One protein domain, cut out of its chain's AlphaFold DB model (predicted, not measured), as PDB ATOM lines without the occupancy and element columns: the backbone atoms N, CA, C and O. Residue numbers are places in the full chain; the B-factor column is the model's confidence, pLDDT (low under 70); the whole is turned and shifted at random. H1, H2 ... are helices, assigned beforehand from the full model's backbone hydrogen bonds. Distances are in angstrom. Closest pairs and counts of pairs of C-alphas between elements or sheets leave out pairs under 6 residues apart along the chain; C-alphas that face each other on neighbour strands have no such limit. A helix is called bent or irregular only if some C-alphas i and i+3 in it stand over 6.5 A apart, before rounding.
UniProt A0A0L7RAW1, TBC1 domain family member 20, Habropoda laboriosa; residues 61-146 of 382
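Overview. This is residues 61 to 146 of the 382 residues of the protein "TBC1 domain family member 20" of Habropoda laboriosa (UniProt A0A0L7RAW1). Little regular structure: three short helices form a loose triangle, H1 and H2 side by side, with a long unnamed stretch, residues 61 to 90, wound round the outside. The printed part has 86 residues, 34 in named elements, in the order H1, H2, H3; the class is all helix. It is compact, radius of gyration of the C-alphas 13.4 A, spanning 38 by 27 by 19 A.

Arrangement. After residues 61 to 90, H1, residues 91 to 104, is close to but not clearly touching H2, residues 111 to 119: closest C-alphas Ile 100 and Leu 117, 6.7 A, a shallow tilt of 10 degrees, opposite ways. H2 and H3, residues 127 to 137, form a helical hairpin and only just touch, with 3 pairs of C-alphas within 8 A, the closest Lys 115 and Leu 137, 6.6 A; their tilt is steep, 42 degrees, opposite ways. H1 and H3 are near each other. O i to N i+4 pairs are within hydrogen-bond range throughout H1, in 4 of 5 for H2 and 4 of 7 for H3.

Along the chain. H1 begins at C-alpha 91 (-49.567, -11.059, -15.699) and is 20.2 A long, H2 12.2 A. H3, 14.2 A, ends at C-alpha 137 (-36.791, -23.100, 2.604); it is irregular, only just: C-alphas 132 and 135 are 6.6 A apart.

Size, cuts and confidence. The farthest C-alphas, Asn 91 and Phe 146, are 40.8 A apart. The printed part has no cut; both links between helices are short. pLDDT is under 70 at 61, 71 to 72, 80 to 87 and 140 to 146.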
ATOM      1  N   ARG A  61     -26.383 -27.961   6.917       59.91
ATOM      2  CA  ARG A  61     -26.456 -27.579   5.510       59.91
ATOM      3  C   ARG A  61     -26.832 -28.820   4.718       59.91
ATOM      4  O   ARG A  61     -25.969 -29.547   4.243       59.91
ATOM      5  N   MET A  62     -28.133 -29.037   4.547       70.94
ATOM      6  CA  MET A  62     -28.621 -30.013   3.574       70.94
ATOM      7  C   MET A  62     -28.102 -29.661   2.174       70.94
ATOM      8  O   MET A  62     -28.049 -28.475   1.807       70.94
ATOM      9  N   SER A  63     -27.710 -30.685   1.414       81.56
ATOM     10  CA  SER A  63     -27.309 -30.536   0.015       81.56
ATOM     11  C   SER A  63     -28.476 -29.999  -0.810       81.56
ATOM     12  O   SER A  63     -29.636 -30.305  -0.547       81.56
ATOM     13  N   ASP A  64     -28.176 -29.225  -1.849       85.19
ATOM     14  CA  ASP A  64     -29.198 -28.767  -2.792       85.19
ATOM     15  C   ASP A  64     -29.807 -29.935  -3.593       85.19
ATOM     16  O   ASP A  64     -30.913 -29.799  -4.101       85.19
ATOM     17  N   SER A  65     -29.135 -31.092  -3.645       87.81
ATOM     18  CA  SER A  65     -29.646 -32.331  -4.250       87.81
ATOM     19  C   SER A  65     -30.637 -33.099  -3.366       87.81
ATOM     20  O   SER A  65     -31.208 -34.091  -3.815       87.81
ATOM     21  N   THR A  66     -30.810 -32.704  -2.102       88.00
ATOM     22  CA  THR A  66     -31.778 -33.337  -1.201       88.00
ATOM     23  C   THR A  66     -33.198 -33.073  -1.699       88.00
ATOM     24  O   THR A  66     -33.489 -31.977  -2.179       88.00
ATOM     25  N   LYS A  67     -34.091 -34.063  -1.584       88.12
ATOM     26  CA  LYS A  67     -35.515 -33.877  -1.886       88.12
ATOM     27  C   LYS A  67     -36.106 -32.776  -1.003       88.12
ATOM     28  O   LYS A  67     -35.828 -32.722   0.191       88.12
ATOM     29  N   ALA A  68     -36.912 -31.907  -1.599       85.50
ATOM     30  CA  ALA A  68     -37.621 -30.847  -0.894       85.50
ATOM     31  C   ALA A  68     -38.744 -31.401  -0.002       85.50
ATOM     32  O   ALA A  68     -39.057 -30.805   1.028       85.50
ATOM     33  N   TRP A  69     -39.331 -32.538  -0.394       85.81
ATOM     34  CA  TRP A  69     -40.449 -33.181   0.293       85.81
ATOM     35  C   TRP A  69     -40.008 -34.488   0.959       85.81
ATOM     36  O   TRP A  69     -39.293 -35.289   0.349       85.81
ATOM     37  N   TYR A  70     -40.470 -34.704   2.189       74.50
ATOM     38  CA  TYR A  70     -40.327 -35.959   2.930       74.50
ATOM     39  C   TYR A  70     -41.610 -36.784   2.783       74.50
ATOM     40  O   TYR A  70     -42.675 -36.219   2.551       74.50
ATOM     41  N   ASP A  71     -41.497 -38.113   2.827       65.31
ATOM     42  CA  ASP A  71     -42.620 -39.069   2.888       65.31
ATOM     43  C   ASP A  71     -43.753 -38.898   1.850       65.31
ATOM     44  O   ASP A  71     -44.863 -39.388   2.030       65.31
ATOM     45  N   ASN A  72     -43.449 -38.280   0.701       64.38
ATOM     46  CA  ASN A  72     -44.407 -37.892  -0.347       64.38
ATOM     47  C   ASN A  72     -45.472 -36.866   0.090       64.38
ATOM     48  O   ASN A  72     -46.459 -36.684  -0.628       64.38
ATOM     49  N   ASP A  73     -45.257 -36.146   1.194       74.31
ATOM     50  CA  ASP A  73     -46.111 -35.036   1.622       74.31
ATOM     51  C   ASP A  73     -45.854 -33.795   0.757       74.31
ATOM     52  O   ASP A  73     -45.146 -32.849   1.112       74.31
ATOM     53  N   ILE A  74     -46.439 -33.827  -0.441       79.50
ATOM     54  CA  ILE A  74     -46.471 -32.701  -1.369       79.50
ATOM     55  C   ILE A  74     -47.399 -31.632  -0.780       79.50
ATOM     56  O   ILE A  74     -48.594 -31.892  -0.588       79.50
ATOM     57  N   PRO A  75     -46.904 -30.412  -0.525       81.50
ATOM     58  CA  PRO A  75     -47.741 -29.380   0.053       81.50
ATOM     59  C   PRO A  75     -48.798 -28.907  -0.949       81.50
ATOM     60  O   PRO A  75     -48.532 -28.716  -2.139       81.50
ATOM     61  N   ARG A  76     -50.015 -28.671  -0.453       81.06
ATOM     62  CA  ARG A  76     -51.088 -28.067  -1.248       81.06
ATOM     63  C   ARG A  76     -50.942 -26.551  -1.236       81.06
ATOM     64  O   ARG A  76     -51.058 -25.925  -0.190       81.06
ATOM     65  N   ILE A  77     -50.712 -25.978  -2.413       82.38
ATOM     66  CA  ILE A  77     -50.738 -24.529  -2.625       82.38
ATOM     67  C   ILE A  77     -52.189 -24.109  -2.930       82.38
ATOM     68  O   ILE A  77     -52.778 -24.726  -3.825       82.38
ATOM     69  N   PRO A  78     -52.752 -23.097  -2.239       75.25
ATOM     70  CA  PRO A  78     -54.105 -22.588  -2.500       75.25
ATOM     71  C   PRO A  78     -54.343 -22.171  -3.959       75.25
ATOM     72  O   PRO A  78     -53.400 -21.830  -4.688       75.25
ATOM     73  N   ASP A  79     -55.602 -22.227  -4.406       71.25
ATOM     74  CA  ASP A  79     -55.961 -21.876  -5.779       71.25
ATOM     75  C   ASP A  79     -55.929 -20.361  -6.018       71.25
ATOM     76  O   ASP A  79     -56.106 -19.557  -5.111       71.25
ATOM     77  N   ILE A  80     -55.739 -19.945  -7.278       67.44
ATOM     78  CA  ILE A  80     -55.673 -18.509  -7.622       67.44
ATOM     79  C   ILE A  80     -57.001 -17.797  -7.322       67.44
ATOM     80  O   ILE A  80     -57.005 -16.615  -6.994       67.44
ATOM     81  N   ALA A  81     -58.115 -18.523  -7.438       62.50
ATOM     82  CA  ALA A  81     -59.445 -18.025  -7.101       62.50
ATOM     83  C   ALA A  81     -59.667 -17.877  -5.586       62.50
ATOM     84  O   ALA A  81     -60.577 -17.151  -5.190       62.50
ATOM     85  N   ASP A  82     -58.839 -18.531  -4.765       64.25
ATOM     86  CA  ASP A  82     -58.939 -18.503  -3.305       64.25
ATOM     87  C   ASP A  82     -58.186 -17.309  -2.697       64.25
ATOM     88  O   ASP A  82     -58.391 -16.985  -1.526       64.25
ATOM     89  N   PHE A  83     -57.334 -16.624  -3.470       66.19
ATOM     90  CA  PHE A  83     -56.655 -15.419  -2.997       66.19
ATOM     91  C   PHE A  83     -57.681 -14.311  -2.751       66.19
ATOM     92  O   PHE A  83     -58.409 -13.906  -3.663       66.19
ATOM     93  N   SER A  84     -57.740 -13.803  -1.512       56.78
ATOM     94  CA  SER A  84     -58.645 -12.706  -1.164       56.78
ATOM     95  C   SER A  84     -58.399 -11.520  -2.108       56.78
ATOM     96  O   SER A  84     -57.262 -11.100  -2.325       56.78
ATOM     97  N   SER A  85     -59.468 -11.009  -2.712       52.56
ATOM     98  CA  SER A  85     -59.494 -10.119  -3.882       52.56
ATOM     99  C   SER A  85     -58.964  -8.691  -3.659       52.56
ATOM    100  O   SER A  85     -59.332  -7.775  -4.393       52.56
ATOM    101  N   SER A  86     -58.098  -8.472  -2.668       54.22
ATOM    102  CA  SER A  86     -57.608  -7.139  -2.311       54.22
ATOM    103  C   SER A  86     -56.468  -6.628  -3.203       54.22
ATOM    104  O   SER A  86     -56.296  -5.415  -3.299       54.22
ATOM    105  N   GLU A  87     -55.695  -7.500  -3.862       63.31
ATOM    106  CA  GLU A  87     -54.547  -7.088  -4.686       63.31
ATOM    107  C   GLU A  87     -54.657  -7.590  -6.130       63.31
ATOM    108  O   GLU A  87     -54.744  -8.787  -6.417       63.31
ATOM    109  N   THR A  88     -54.632  -6.659  -7.085       76.94
ATOM    110  CA  THR A  88     -54.634  -6.991  -8.510       76.94
ATOM    111  C   THR A  88     -53.267  -7.536  -8.922       76.94
ATOM    112  O   THR A  88     -52.335  -6.770  -9.166       76.94
ATOM    113  N   LEU A  89     -53.151  -8.859  -9.038       83.94
ATOM    114  CA  LEU A  89     -51.942  -9.513  -9.547       83.94
ATOM    115  C   LEU A  89     -51.633  -9.063 -10.987       83.94
ATOM    116  O   LEU A  89     -52.527  -8.908 -11.828       83.94
ATOM    117  N   THR A  90     -50.357  -8.914 -11.317       90.50
ATOM    118  CA  THR A  90     -49.885  -8.685 -12.689       90.50
ATOM    119  C   THR A  90     -49.858  -9.987 -13.501       90.50
ATOM    120  O   THR A  90     -49.928 -11.097 -12.967       90.50
ATOM    121  N   ASN A  91     -49.721  -9.881 -14.830       90.38
ATOM    122  CA  ASN A  91     -49.567 -11.059 -15.699       90.38
ATOM    123  C   ASN A  91     -48.312 -11.881 -15.355       90.38
ATOM    124  O   ASN A  91     -48.353 -13.109 -15.410       90.38
ATOM    125  N   LYS A  92     -47.213 -11.213 -14.978       91.44
ATOM    126  CA  LYS A  92     -45.963 -11.876 -14.580       91.44
ATOM    127  C   LYS A  92     -46.139 -12.662 -13.284       91.44
ATOM    128  O   LYS A  92     -45.735 -13.816 -13.220       91.44
ATOM    129  N   GLU A  93     -46.810 -12.071 -12.301       92.00
ATOM    130  CA  GLU A  93     -47.114 -12.714 -11.020       92.00
ATOM    131  C   GLU A  93     -48.020 -13.934 -11.190       92.00
ATOM    132  O   GLU A  93     -47.709 -15.001 -10.669       92.00
ATOM    133  N   ARG A  94     -49.083 -13.834 -11.999       90.94
ATOM    134  CA  ARG A  94     -49.934 -14.992 -12.331       90.94
ATOM    135  C   ARG A  94     -49.145 -16.125 -12.985       90.94
ATOM    136  O   ARG A  94     -49.296 -17.284 -12.599       90.94
ATOM    137  N   MET A  95     -48.290 -15.792 -13.952       92.31
ATOM    138  CA  MET A  95     -47.424 -16.774 -14.608       92.31
ATOM    139  C   MET A  95     -46.475 -17.425 -13.596       92.31
ATOM    140  O   MET A  95     -46.326 -18.645 -13.572       92.31
ATOM    141  N   LYS A  96     -45.875 -16.623 -12.714       94.19
ATOM    142  CA  LYS A  96     -44.971 -17.101 -11.672       94.19
ATOM    143  C   LYS A  96     -45.666 -18.051 -10.695       94.19
ATOM    144  O   LYS A  96     -45.116 -19.110 -10.405       94.19
ATOM    145  N   ILE A  97     -46.881 -17.726 -10.254       93.00
ATOM    146  CA  ILE A  97     -47.698 -18.599  -9.400       93.00
ATOM    147  C   ILE A  97     -47.967 -19.938 -10.099       93.00
ATOM    148  O   ILE A  97     -47.788 -20.992  -9.490       93.00
ATOM    149  N   SER A  98     -48.327 -19.922 -11.387       91.56
ATOM    150  CA  SER A  98     -48.533 -21.152 -12.166       91.56
ATOM    151  C   SER A  98     -47.270 -22.023 -12.222       91.56
ATOM    152  O   SER A  98     -47.344 -23.228 -11.976       91.56
ATOM    153  N   VAL A  99     -46.097 -21.414 -12.444       93.94
ATOM    154  CA  VAL A  99     -44.801 -22.114 -12.431       93.94
ATOM    155  C   VAL A  99     -44.496 -22.718 -11.059       93.94
ATOM    156  O   VAL A  99     -44.080 -23.875 -10.987       93.94
ATOM    157  N   ILE A 100     -44.710 -21.968  -9.971       94.31
ATOM    158  CA  ILE A 100     -44.494 -22.463  -8.602       94.31
ATOM    159  C   ILE A 100     -45.376 -23.685  -8.349       94.31
ATOM    160  O   ILE A 100     -44.870 -24.727  -7.943       94.31
ATOM    161  N   ARG A 101     -46.673 -23.594  -8.660       91.06
ATOM    162  CA  ARG A 101     -47.622 -24.702  -8.480       91.06
ATOM    163  C   ARG A 101     -47.213 -25.938  -9.275       91.06
ATOM    164  O   ARG A 101     -47.156 -27.024  -8.709       91.06
ATOM    165  N   GLY A 102     -46.867 -25.770 -10.552       91.62
ATOM    166  CA  GLY A 102     -46.403 -26.877 -11.392       91.62
ATOM    167  C   GLY A 102     -45.114 -27.526 -10.877       91.62
ATOM    168  O   GLY A 102     -44.954 -28.738 -10.981       91.62
ATOM    169  N   SER A 103     -44.220 -26.738 -10.274       92.94
ATOM    170  CA  SER A 103     -42.948 -27.231  -9.728       92.94
ATOM    171  C   SER A 103     -43.135 -27.970  -8.401       92.94
ATOM    172  O   SER A 103     -42.542 -29.023  -8.193       92.94
ATOM    173  N   VAL A 104     -43.974 -27.435  -7.508       91.06
ATOM    174  CA  VAL A 104     -44.197 -27.977  -6.157       91.06
ATOM    175  C   VAL A 104     -44.865 -29.352  -6.189       91.06
ATOM    176  O   VAL A 104     -44.554 -30.192  -5.352       91.06
ATOM    177  N   VAL A 105     -45.704 -29.620  -7.195       89.62
ATOM    178  CA  VAL A 105     -46.359 -30.927  -7.385       89.62
ATOM    179  C   VAL A 105     -45.361 -32.053  -7.701       89.62
ATOM    180  O   VAL A 105     -45.690 -33.224  -7.530       89.62
ATOM    181  N   ASN A 106     -44.136 -31.740  -8.135       90.06
ATOM    182  CA  ASN A 106     -43.125 -32.759  -8.404       90.06
ATOM    183  C   ASN A 106     -42.622 -33.398  -7.087       90.06
ATOM    184  O   ASN A 106     -41.939 -32.719  -6.315       90.06
ATOM    185  N   PRO A 107     -42.849 -34.708  -6.841       87.81
ATOM    186  CA  PRO A 107     -42.375 -35.390  -5.629       87.81
ATOM    187  C   PRO A 107     -40.845 -35.478  -5.542       87.81
ATOM    188  O   PRO A 107     -40.287 -35.705  -4.471       87.81
ATOM    189  N   ASN A 108     -40.154 -35.323  -6.673       89.88
ATOM    190  CA  ASN A 108     -38.697 -35.346  -6.753       89.88
ATOM    191  C   ASN A 108     -38.088 -33.941  -6.831       89.88
ATOM    192  O   ASN A 108     -36.901 -33.835  -7.135       89.88
ATOM    193  N   LEU A 109     -38.871 -32.884  -6.571       92.38
ATOM    194  CA  LEU A 109     -38.346 -31.526  -6.484       92.38
ATOM    195  C   LEU A 109     -37.197 -31.497  -5.476       92.38
ATOM    196  O   LEU A 109     -37.330 -31.962  -4.344       92.38
ATOM    197  N   THR A 110     -36.065 -30.957  -5.891       92.62
ATOM    198  CA  THR A 110     -34.891 -30.803  -5.040       92.62
ATOM    199  C   THR A 110     -34.952 -29.496  -4.256       92.62
ATOM    200  O   THR A 110     -35.595 -28.520  -4.650       92.62
ATOM    201  N   LEU A 111     -34.235 -29.441  -3.139       89.69
ATOM    202  CA  LEU A 111     -34.107 -28.234  -2.335       89.69
ATOM    203  C   LEU A 111     -33.455 -27.088  -3.126       89.69
ATOM    204  O   LEU A 111     -33.821 -25.928  -2.945       89.69
ATOM    205  N   GLY A 112     -32.516 -27.401  -4.022       91.81
ATOM    206  CA  GLY A 112     -31.926 -26.435  -4.948       91.81
ATOM    207  C   GLY A 112     -32.961 -25.825  -5.893       91.81
ATOM    208  O   GLY A 112     -33.008 -24.605  -6.046       91.81
ATOM    209  N   GLU A 113     -33.831 -26.646  -6.482       94.56
ATOM    210  CA  GLU A 113     -34.924 -26.165  -7.337       94.56
ATOM    211  C   GLU A 113     -35.936 -25.325  -6.547       94.56
ATOM    212  O   GLU A 113     -36.336 -24.258  -7.013       94.56
ATOM    213  N   LEU A 114     -36.282 -25.734  -5.323       94.12
ATOM    214  CA  LEU A 114     -37.162 -24.958  -4.446       94.12
ATOM    215  C   LEU A 114     -36.571 -23.575  -4.122       94.12
ATOM    216  O   LEU A 114     -37.259 -22.561  -4.235       94.12
ATOM    217  N   LYS A 115     -35.278 -23.503  -3.791       94.38
ATOM    218  CA  LYS A 115     -34.570 -22.228  -3.597       94.38
ATOM    219  C   LYS A 115     -34.583 -21.358  -4.847       94.38
ATOM    220  O   LYS A 115     -34.765 -20.144  -4.753       94.38
ATOM    221  N   LEU A 116     -34.393 -21.959  -6.025       95.19
ATOM    222  CA  LEU A 116     -34.431 -21.230  -7.292       95.19
ATOM    223  C   LEU A 116     -35.792 -20.565  -7.521       95.19
ATOM    224  O   LEU A 116     -35.820 -19.463  -8.072       95.19
ATOM    225  N   LEU A 117     -36.895 -21.160  -7.049       95.50
ATOM    226  CA  LEU A 117     -38.212 -20.526  -7.126       95.50
ATOM    227  C   LEU A 117     -38.248 -19.187  -6.379       95.50
ATOM    228  O   LEU A 117     -38.711 -18.216  -6.979       95.50
ATOM    229  N   GLY A 118     -37.713 -19.110  -5.154       94.81
ATOM    230  CA  GLY A 118     -37.633 -17.866  -4.367       94.81
ATOM    231  C   GLY A 118     -36.574 -16.873  -4.870       94.81
ATOM    232  O   GLY A 118     -36.770 -15.657  -4.833       94.81
ATOM    233  N   CYS A 119     -35.467 -17.376  -5.420       95.69
ATOM    234  CA  CYS A 119     -34.384 -16.538  -5.943       95.69
ATOM    235  C   CYS A 119     -34.685 -15.915  -7.313       95.69
ATOM    236  O   CYS A 119     -34.180 -14.835  -7.620       95.69
ATOM    237  N   SER A 120     -35.458 -16.600  -8.158       95.00
ATOM    238  CA  SER A 120     -35.823 -16.098  -9.489       95.00
ATOM    239  C   SER A 120     -36.706 -14.843  -9.426       95.00
ATOM    240  O   SER A 120     -37.253 -14.506  -8.377       95.00
ATOM    241  N   SER A 121     -36.834 -14.153 -10.562       92.38
ATOM    242  CA  SER A 121     -37.641 -12.935 -10.710       92.38
ATOM    243  C   SER A 121     -39.051 -13.091 -10.132       92.38
ATOM    244  O   SER A 121     -39.666 -14.148 -10.303       92.38
ATOM    245  N   GLU A 122     -39.560 -12.028  -9.503       93.00
ATOM    246  CA  GLU A 122     -40.846 -11.960  -8.779       93.00
ATOM    247  C   GLU A 122     -40.908 -12.759  -7.455       93.00
ATOM    248  O   GLU A 122     -41.816 -12.542  -6.655       93.00
ATOM    249  N   GLY A 123     -39.947 -13.647  -7.166       95.06
ATOM    250  CA  GLY A 123     -39.926 -14.424  -5.921       95.06
ATOM    251  C   GLY A 123     -41.119 -15.375  -5.786       95.06
ATOM    252  O   GLY A 123     -41.501 -16.038  -6.746       95.06
ATOM    253  N   LEU A 124     -41.711 -15.475  -4.594       95.00
ATOM    254  CA  LEU A 124     -42.859 -16.355  -4.327       95.00
ATOM    255  C   LEU A 124     -44.217 -15.665  -4.497       95.00
ATOM    256  O   LEU A 124     -45.245 -16.339  -4.478       95.00
ATOM    257  N   VAL A 125     -44.209 -14.351  -4.743       91.69
ATOM    258  CA  VAL A 125     -45.367 -13.506  -5.068       91.69
ATOM    259  C   VAL A 125     -46.372 -13.324  -3.923       91.69
ATOM    260  O   VAL A 125     -46.539 -12.193  -3.472       91.69
ATOM    261  N   HIS A 126     -47.001 -14.394  -3.427       90.81
ATOM    262  CA  HIS A 126     -48.157 -14.328  -2.523       90.81
ATOM    263  C   HIS A 126     -47.885 -14.939  -1.140       90.81
ATOM    264  O   HIS A 126     -47.168 -15.934  -1.022       90.81
ATOM    265  N   ASP A 127     -48.500 -14.384  -0.093       89.56
ATOM    266  CA  ASP A 127     -48.258 -14.790   1.299       89.56
ATOM    267  C   ASP A 127     -48.752 -16.208   1.603       89.56
ATOM    268  O   ASP A 127     -48.060 -16.956   2.285       89.56
ATOM    269  N   ASP A 128     -49.854 -16.643   0.995       88.94
ATOM    270  CA  ASP A 128     -50.324 -18.035   1.096       88.94
ATOM    271  C   ASP A 128     -49.348 -19.058   0.495       88.94
ATOM    272  O   ASP A 128     -49.293 -20.210   0.916       88.94
ATOM    273  N   ILE A 129     -48.554 -18.654  -0.500       92.00
ATOM    274  CA  ILE A 129     -47.479 -19.501  -1.030       92.00
ATOM    275  C   ILE A 129     -46.307 -19.494  -0.045       92.00
ATOM    276  O   ILE A 129     -45.701 -20.533   0.213       92.00
ATOM    277  N   ARG A 130     -45.983 -18.329   0.524       93.56
ATOM    278  CA  ARG A 130     -44.889 -18.163   1.490       93.56
ATOM    279  C   ARG A 130     -45.136 -18.922   2.785       93.56
ATOM    280  O   ARG A 130     -44.213 -19.573   3.259       93.56
ATOM    281  N   SER A 131     -46.356 -18.909   3.315       89.31
ATOM    282  CA  SER A 131     -46.727 -19.637   4.536       89.31
ATOM    283  C   SER A 131     -46.452 -21.139   4.416       89.31
ATOM    284  O   SER A 131     -46.078 -21.786   5.391       89.31
ATOM    285  N   VAL A 132     -46.546 -21.675   3.197       88.38
ATOM    286  CA  VAL A 132     -46.249 -23.070   2.874       88.38
ATOM    287  C   VAL A 132     -44.763 -23.291   2.567       88.38
ATOM    288  O   VAL A 132     -44.166 -24.263   3.035       88.38
ATOM    289  N   LEU A 133     -44.141 -22.416   1.769       91.56
ATOM    290  CA  LEU A 133     -42.794 -22.645   1.231       91.56
ATOM    291  C   LEU A 133     -41.654 -22.097   2.103       91.56
ATOM    292  O   LEU A 133     -40.576 -22.693   2.107       91.56
ATOM    293  N   TRP A 134     -41.843 -21.009   2.857       92.81
ATOM    294  CA  TRP A 134     -40.805 -20.453   3.739       92.81
ATOM    295  C   TRP A 134     -40.330 -21.442   4.814       92.81
ATOM    296  O   TRP A 134     -39.114 -21.595   4.946       92.81
ATOM    297  N   PRO A 135     -41.210 -22.178   5.528       87.44
ATOM    298  CA  PRO A 135     -40.764 -23.184   6.495       87.44
ATOM    299  C   PRO A 135     -39.869 -24.259   5.863       87.44
ATOM    300  O   PRO A 135     -38.890 -24.704   6.461       87.44
ATOM    301  N   LYS A 136     -40.166 -24.635   4.613       85.94
ATOM    302  CA  LYS A 136     -39.413 -25.643   3.856       85.94
ATOM    303  C   LYS A 136     -38.076 -25.084   3.350       85.94
ATOM    304  O   LYS A 136     -37.060 -25.774   3.409       85.94
ATOM    305  N   LEU A 137     -38.033 -23.811   2.945       89.19
ATOM    306  CA  LEU A 137     -36.791 -23.100   2.604       89.19
ATOM    307  C   LEU A 137     -35.859 -22.914   3.807       89.19
ATOM    308  O   LEU A 137     -34.642 -22.971   3.637       89.19
ATOM    309  N   LEU A 138     -36.413 -22.749   5.013       84.00
ATOM    310  CA  LEU A 138     -35.655 -22.662   6.267       84.00
ATOM    311  C   LEU A 138     -34.990 -23.981   6.678       84.00
ATOM    312  O   LEU A 138     -34.194 -23.983   7.614       84.00
ATOM    313  N   ARG A 139     -35.260 -25.084   5.958       74.19
ATOM    314  CA  ARG A 139     -34.655 -26.404   6.202       74.19
ATOM    315  C   ARG A 139     -34.877 -26.882   7.633       74.19
ATOM    316  O   ARG A 139     -34.014 -27.547   8.207       74.19
ATOM    317  N   LEU A 140     -36.016 -26.513   8.213       65.50
ATOM    318  CA  LEU A 140     -36.415 -27.017   9.513       65.50
ATOM    319  C   LEU A 140     -36.602 -28.528   9.349       65.50
ATOM    320  O   LEU A 140     -37.485 -28.964   8.609       65.50
ATOM    321  N   SER A 141     -35.712 -29.315   9.961       54.94
ATOM    322  CA  SER A 141     -35.935 -30.751  10.105       54.94
ATOM    323  C   SER A 141     -37.268 -30.900  10.833       54.94
ATOM    324  O   SER A 141     -37.464 -30.251  11.859       54.94
ATOM    325  N   GLU A 142     -38.185 -31.729  10.333       55.00
ATOM    326  CA  GLU A 142     -39.447 -32.065  11.019       55.00
ATOM    327  C   GLU A 142     -39.214 -32.866  12.319       55.00
ATOM    328  O   GLU A 142     -40.116 -33.532  12.826       55.00
ATOM    329  N   GLU A 143     -38.005 -32.803  12.886       47.00
ATOM    330  CA  GLU A 143     -37.655 -33.349  14.185       47.00
ATOM    331  C   GLU A 143     -38.503 -32.683  15.271       47.00
ATOM    332  O   GLU A 143     -38.169 -31.661  15.865       47.00
ATOM    333  N   SER A 144     -39.620 -33.361  15.524       48.38
ATOM    334  CA  SER A 144     -40.633 -33.163  16.548       48.38
ATOM    335  C   SER A 144     -41.460 -31.885  16.426       48.38
ATOM    336  O   SER A 144     -41.002 -30.764  16.630       48.38
ATOM    337  N   SER A 145     -42.763 -32.081  16.218       51.00
ATOM    338  CA  SER A 145     -43.796 -31.167  16.689       51.00
ATOM    339  C   SER A 145     -43.602 -30.965  18.196       51.00
ATOM    340  O   SER A 145     -44.127 -31.721  19.019       51.00
ATOM    341  N   PHE A 146     -42.778 -29.997  18.586       56.16
ATOM    342  CA  PHE A 146     -42.642 -29.637  19.984       56.16
ATOM    343  C   PHE A 146     -43.993 -29.084  20.427       56.16
ATOM    344  O   PHE A 146     -44.410 -28.018  19.981       56.16
TER     345      PHE A 146